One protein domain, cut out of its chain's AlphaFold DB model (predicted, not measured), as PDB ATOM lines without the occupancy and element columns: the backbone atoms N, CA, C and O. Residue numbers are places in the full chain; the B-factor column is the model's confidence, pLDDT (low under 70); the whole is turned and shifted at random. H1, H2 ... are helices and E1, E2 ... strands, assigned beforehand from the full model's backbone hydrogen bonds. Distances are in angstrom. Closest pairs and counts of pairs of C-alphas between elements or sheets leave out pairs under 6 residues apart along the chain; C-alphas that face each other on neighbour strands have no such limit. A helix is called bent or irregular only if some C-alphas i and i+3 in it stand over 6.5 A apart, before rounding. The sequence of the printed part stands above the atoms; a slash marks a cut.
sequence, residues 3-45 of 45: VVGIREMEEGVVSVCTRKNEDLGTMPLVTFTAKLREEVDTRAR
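What this domain is: This is residues 3 to 45 of the 45 residues of an uncharacterized protein of Ruthenibacterium lactatiformans (UniProt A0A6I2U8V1). A two-stranded hairpin, E1 and E2, stands between two helices: the short H1 sits to one side of the hairpin's open end, and the long H2 leaves from that same end on the other side as an arm. Residues 33 to 45, of which 33 to 43 belong to H2, stick out from the body and make much of the length. The printed part has 43 residues with two named helices and two named strands, in the order H1, E1, E2, H2; the sheet has the order E1 - E2 and is antiparallel, and the class is mixed, helices and strands. The whole is loose, with a radius of gyration of the C-alphas of 11.8 A, and only just flat, spanning 37 by 24 by 11 A.

Where its parts are: Strand E1 is residues 13 to 17, 13.3 A from first to last C-alpha, and begins with C-alpha 13 at (94.597, 9.868, -4.096). Strand E2 is residues 23 to 28, the longest strand by residues, 15.0 A long. Helix H2, residues 29 to 43, measures 20.8 A and ends with C-alpha 43 at (88.286, 33.910, -4.397). Helix H1, residues 6 to 11, begins with C-alpha 6 at (88.473, 1.722, -3.991).

How they stand to each other: E1 and E2 form a hairpin of antiparallel neighbours, with 160 degrees between their N-to-C directions. The C-alphas of Val 13 and Pro 28 face each other at 4.0 A, and those of Cys 17 and Asp 23 at 4.4 A. N 14 and O 27 are within hydrogen-bond range at 2.8 A, as are N 24 and O 16 at 2.8 A. The closest C-alphas of E1 and H2 are those of Val 13 and Leu 29, 5.1 A apart. The closest C-alphas of H1 and E1 are those of Glu 8 and Val 14, 5.7 A apart. H1 and E2 are near each other, with 5 pairs of C-alphas within 10 A. H1 and H2 are apart. In H1 and H2 every O i to N i+4 pair is within hydrogen-bond range, and neither helix is bent.

The domain as a whole: The C-alphas of Ile 6 and Arg 45 are the two farthest apart, at 36.9 A. Without residues 33 to 45, which stand free, the body of 30 residues spans 26 by 19 by 10 A. The links H1 to E1, E1 to E2 and E2 to H2 are tight, and the last has 0 residues between its elements. The printed part runs from residue 3 to residue 45, the chain's last residue, and has no cut. The mean pLDDT of the printed part is 80.9; residue 21 and residues 43 to 45 are under 70, where the model's confidence is low.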
ATOM      1  N   VAL A   3      85.865  11.831  -8.301       81.06
ATOM      2  CA  VAL A   3      85.692  10.391  -8.433       81.06
ATOM      3  C   VAL A   3      86.670   9.751  -7.458       81.06
ATOM      4  O   VAL A   3      87.878   9.966  -7.541       81.06
ATOM      5  N   VAL A   4      86.121   9.019  -6.493       81.75
ATOM      6  CA  VAL A   4      86.887   8.268  -5.499       81.75
ATOM      7  C   VAL A   4      86.402   6.831  -5.578       81.75
ATOM      8  O   VAL A   4      85.275   6.533  -5.182       81.75
ATOM      9  N   GLY A   5      87.215   5.964  -6.168       83.50
ATOM     10  CA  GLY A   5      87.016   4.525  -6.147       83.50
ATOM     11  C   GLY A   5      87.836   3.868  -5.039       83.50
ATOM     12  O   GLY A   5      88.502   4.522  -4.235       83.50
ATOM     13  N   ILE A   6      87.770   2.536  -4.993       82.12
ATOM     14  CA  ILE A   6      88.473   1.722  -3.991       82.12
ATOM     15  C   ILE A   6      89.993   1.873  -4.143       82.12
ATOM     16  O   ILE A   6      90.686   2.052  -3.148       82.12
ATOM     17  N   ARG A   7      90.497   1.890  -5.385       81.56
ATOM     18  CA  ARG A   7      91.927   2.070  -5.679       81.56
ATOM     19  C   ARG A   7      92.433   3.427  -5.196       81.56
ATOM     20  O   ARG A   7      93.479   3.510  -4.565       81.56
ATOM     21  N   GLU A   8      91.674   4.484  -5.461       82.50
ATOM     22  CA  GLU A   8      92.019   5.840  -5.046       82.50
ATOM     23  C   GLU A   8      92.064   5.957  -3.517       82.50
ATOM     24  O   GLU A   8      92.942   6.618  -2.963       82.50
ATOM     25  N   MET A   9      91.155   5.263  -2.829       80.88
ATOM     26  CA  MET A   9      91.097   5.232  -1.370       80.88
ATOM     27  C   MET A   9      92.276   4.471  -0.744       80.88
ATOM     28  O   MET A   9      92.786   4.907   0.286       80.88
ATOM     29  N   GLU A  10      92.734   3.381  -1.365       82.75
ATOM     30  CA  GLU A  10      93.925   2.640  -0.921       82.75
ATOM     31  C   GLU A  10      95.219   3.443  -1.113       82.75
ATOM     32  O   GLU A  10      96.094   3.420  -0.248       82.75
ATOM     33  N   GLU A  11      95.331   4.195  -2.209       82.12
ATOM     34  CA  GLU A  11      96.513   5.017  -2.499       82.12
ATOM     35  C   GLU A  11      96.451   6.427  -1.876       82.12
ATOM     36  O   GLU A  11      97.432   7.172  -1.916       82.12
ATOM     37  N   GLY A  12      95.318   6.818  -1.281       83.12
ATOM     38  CA  GLY A  12      95.124   8.151  -0.694       83.12
ATOM     39  C   GLY A  12      95.077   9.281  -1.733       83.12
ATOM     40  O   GLY A  12      95.381  10.445  -1.433       83.12
ATOM     41  N   VAL A  13      94.708   8.945  -2.965       86.62
ATOM     42  CA  VAL A  13      94.597   9.868  -4.096       86.62
ATOM     43  C   VAL A  13      93.130  10.132  -4.427       86.62
ATOM     44  O   VAL A  13      92.228   9.463  -3.939       86.62
ATOM     45  N   VAL A  14      92.864  11.161  -5.221       86.94
ATOM     46  CA  VAL A  14      91.533  11.505  -5.723       86.94
ATOM     47  C   VAL A  14      91.624  11.844  -7.200       86.94
ATOM     48  O   VAL A  14      92.537  12.562  -7.611       86.94
ATOM     49  N   SER A  15      90.671  11.353  -7.995       84.44
ATOM     50  CA  SER A  15      90.556  11.731  -9.404       84.44
ATOM     51  C   SER A  15      89.598  12.906  -9.552       84.44
ATOM     52  O   SER A  15      88.474  12.898  -9.034       84.44
ATOM     53  N   VAL A  16      90.054  13.947 -10.242       82.81
ATOM     54  CA  VAL A  16      89.298  15.185 -10.425       82.81
ATOM     55  C   VAL A  16      88.878  15.283 -11.884       82.81
ATOM     56  O   VAL A  16      89.720  15.373 -12.766       82.81
ATOM     57  N   CYS A  17      87.574  15.334 -12.148       80.88
ATOM     58  CA  CYS A  17      87.047  15.515 -13.503       80.88
ATOM     59  C   CYS A  17      86.166  16.771 -13.575       80.88
ATOM     60  O   CYS A  17      85.452  17.116 -12.622       80.88
ATOM     61  N   THR A  18      86.164  17.479 -14.700       77.81
ATOM     62  CA  THR A  18      85.237  18.593 -14.932       77.81
ATOM     63  C   THR A  18      83.804  18.084 -15.108       77.81
ATOM     64  O   THR A  18      83.555  16.914 -15.392       77.81
ATOM     65  N   ARG A  19      82.819  18.990 -15.006       74.81
ATOM     66  CA  ARG A  19      81.415  18.677 -15.342       74.81
ATOM     67  C   ARG A  19      81.216  18.270 -16.815       74.81
ATOM     68  O   ARG A  19      80.145  17.782 -17.148       74.81
ATOM     69  N   LYS A  20      82.218  18.474 -17.679       76.44
ATOM     70  CA  LYS A  20      82.211  18.087 -19.096       76.44
ATOM     71  C   LYS A  20      82.895  16.733 -19.359       76.44
ATOM     72  O   LYS A  20      83.133  16.419 -20.516       76.44
ATOM     73  N   ASN A  21      83.187  15.940 -18.318       67.56
ATOM     74  CA  ASN A  21      83.978  14.700 -18.400       67.56
ATOM     75  C   ASN A  21      85.423  14.908 -18.888       67.56
ATOM     76  O   ASN A  21      86.024  14.009 -19.463       67.56
ATOM     77  N   GLU A  22      85.989  16.089 -18.654       72.88
ATOM     78  CA  GLU A  22      87.409  16.336 -18.906       72.88
ATOM     79  C   GLU A  22      88.194  15.924 -17.659       72.88
ATOM     80  O   GLU A  22      87.901  16.406 -16.562       72.88
ATOM     81  N   ASP A  23      89.131  14.996 -17.806       78.50
ATOM     82  CA  ASP A  23      89.924  14.484 -16.694       78.50
ATOM     83  C   ASP A  23      91.067  15.457 -16.375       78.50
ATOM     84  O   ASP A  23      91.883  15.771 -17.239       78.50
ATOM     85  N   LEU A  24      91.115  15.962 -15.139       74.25
ATOM     86  CA  LEU A  24      92.250  16.748 -14.638       74.25
ATOM     87  C   LEU A  24      93.340  15.855 -14.026       74.25
ATOM     88  O   LEU A  24      94.359  16.370 -13.561       74.25
ATOM     89  N   GLY A  25      93.134  14.538 -14.016       82.81
ATOM     90  CA  GLY A  25      94.047  13.562 -13.453       82.81
ATOM     91  C   GLY A  25      93.789  13.240 -11.986       82.81
ATOM     92  O   GLY A  25      92.873  13.746 -11.324       82.81
ATOM     93  N   THR A  26      94.650  12.362 -11.483       83.81
ATOM     94  CA  THR A  26      94.650  11.883 -10.105       83.81
ATOM     95  C   THR A  26      95.708  12.632  -9.300       83.81
ATOM     96  O   THR A  26      96.838  12.814  -9.753       83.81
ATOM     97  N   MET A  27      95.364  13.085  -8.096       87.38
ATOM     98  CA  MET A  27      96.313  13.744  -7.195       87.38
ATOM     99  C   MET A  27      96.066  13.340  -5.741       87.38
ATOM    100  O   MET A  27      94.949  12.955  -5.410       87.38
ATOM    101  N   PRO A  28      97.062  13.445  -4.844       87.38
ATOM    102  CA  PRO A  28      96.862  13.151  -3.429       87.38
ATOM    103  C   PRO A  28      95.745  14.003  -2.827       87.38
ATOM    104  O   PRO A  28      95.673  15.208  -3.096       87.38
ATOM    105  N   LEU A  29      94.921  13.403  -1.964       83.44
ATOM    106  CA  LEU A  29      93.821  14.103  -1.291       83.44
ATOM    107  C   LEU A  29      94.324  15.359  -0.564       83.44
ATOM    108  O   LEU A  29      93.732  16.427  -0.678       83.44
ATOM    109  N   VAL A  30      95.467  15.247   0.116       84.88
ATOM    110  CA  VAL A  30      96.103  16.357   0.843       84.88
ATOM    111  C   VAL A  30      96.468  17.529  -0.071       84.88
ATOM    112  O   VAL A  30      96.227  18.685   0.275       84.88
ATOM    113  N   THR A  31      96.979  17.239  -1.268       85.38
ATOM    114  CA  THR A  31      97.330  18.245  -2.276       85.38
ATOM    115  C   THR A  31      96.075  18.897  -2.844       85.38
ATOM    116  O   THR A  31      96.036  20.114  -3.023       85.38
ATOM    117  N   PHE A  32      95.030  18.106  -3.093       85.38
ATOM    118  CA  PHE A  32      93.750  18.614  -3.570       85.38
ATOM    119  C   PHE A  32      93.085  19.540  -2.543       85.38
ATOM    120  O   PHE A  32      92.658  20.637  -2.897       85.38
ATOM    121  N   THR A  33      93.047  19.153  -1.264       85.62
ATOM    122  CA  THR A  33      92.481  19.977  -0.184       85.62
ATOM    123  C   THR A  33      93.260  21.276   0.014       85.62
ATOM    124  O   THR A  33      92.639  22.321   0.205       85.62
ATOM    125  N   ALA A  34      94.594  21.242  -0.075       88.69
ATOM    126  CA  ALA A  34      95.418  22.448   0.000       88.69
ATOM    127  C   ALA A  34      95.095  23.427  -1.140       88.69
ATOM    128  O   ALA A  34      94.810  24.593  -0.872       88.69
ATOM    129  N   LYS A  35      95.031  22.939  -2.387       84.62
ATOM    130  CA  LYS A  35      94.658  23.752  -3.557       84.62
ATOM    131  C   LYS A  35      93.241  24.315  -3.461       84.62
ATOM    132  O   LYS A  35      93.012  25.462  -3.819       84.62
ATOM    133  N   LEU A  36      92.286  23.522  -2.973       85.38
ATOM    134  CA  LEU A  36      90.913  23.982  -2.752       85.38
ATOM    135  C   LEU A  36      90.855  25.108  -1.726       85.38
ATOM    136  O   LEU A  36      90.130  26.075  -1.925       85.38
ATOM    137  N   ARG A  37      91.607  24.973  -0.632       87.56
ATOM    138  CA  ARG A  37      91.659  25.988   0.417       87.56
ATOM    139  C   ARG A  37      92.288  27.278  -0.096       87.56
ATOM    140  O   ARG A  37      91.734  28.339   0.145       87.56
ATOM    141  N   GLU A  38      93.366  27.175  -0.867       86.94
ATOM    142  CA  GLU A  38      93.999  28.316  -1.532       86.94
ATOM    143  C   GLU A  38      93.051  29.005  -2.529       86.94
ATOM    144  O   GLU A  38      92.905  30.224  -2.495       86.94
ATOM    145  N   GLU A  39      92.339  28.250  -3.373       85.69
ATOM    146  CA  GLU A  39      91.335  28.805  -4.297       85.69
ATOM    147  C   GLU A  39      90.164  29.472  -3.558       85.69
ATOM    148  O   GLU A  39      89.654  30.498  -4.000       85.69
ATOM    149  N   VAL A  40      89.718  28.906  -2.432       88.00
ATOM    150  CA  VAL A  40      88.670  29.514  -1.598       88.00
ATOM    151  C   VAL A  40      89.173  30.806  -0.959       88.00
ATOM    152  O   VAL A  40      88.492  31.822  -1.064       88.00
ATOM    153  N   ASP A  41      90.364  30.798  -0.361       85.25
ATOM    154  CA  ASP A  41      90.947  31.975   0.290       85.25
ATOM    155  C   ASP A  41      91.230  33.102  -0.721       85.25
ATOM    156  O   ASP A  41      91.049  34.280  -0.412       85.25
ATOM    157  N   THR A  42      91.627  32.762  -1.952       81.94
ATOM    158  CA  THR A  42      91.906  33.741  -3.018       81.94
ATOM    159  C   THR A  42      90.650  34.273  -3.706       81.94
ATOM    160  O   THR A  42      90.636  35.439  -4.096       81.94
ATOM    161  N   ARG A  43      89.582  33.470  -3.835       66.69
ATOM    162  CA  ARG A  43      88.286  33.910  -4.397       66.69
ATOM    163  C   ARG A  43      87.339  34.536  -3.374       66.69
ATOM    164  O   ARG A  43      86.326  35.101  -3.775       66.69
ATOM    165  N   ALA A  44      87.632  34.427  -2.080       58.31
ATOM    166  CA  ALA A  44      86.877  35.087  -1.014       58.31
ATOM    167  C   ALA A  44      87.194  36.591  -0.876       58.31
ATOM    168  O   ALA A  44      86.652  37.234   0.026       58.31
ATOM    169  N   ARG A  45      88.061  37.148  -1.734       48.75
ATOM    170  CA  ARG A  45      88.447  38.563  -1.737       48.75
ATOM    171  C   ARG A  45      87.778  39.360  -2.849       48.75
ATOM    172  O   ARG A  45      87.642  38.818  -3.967       48.75
TER     173      ARG A  45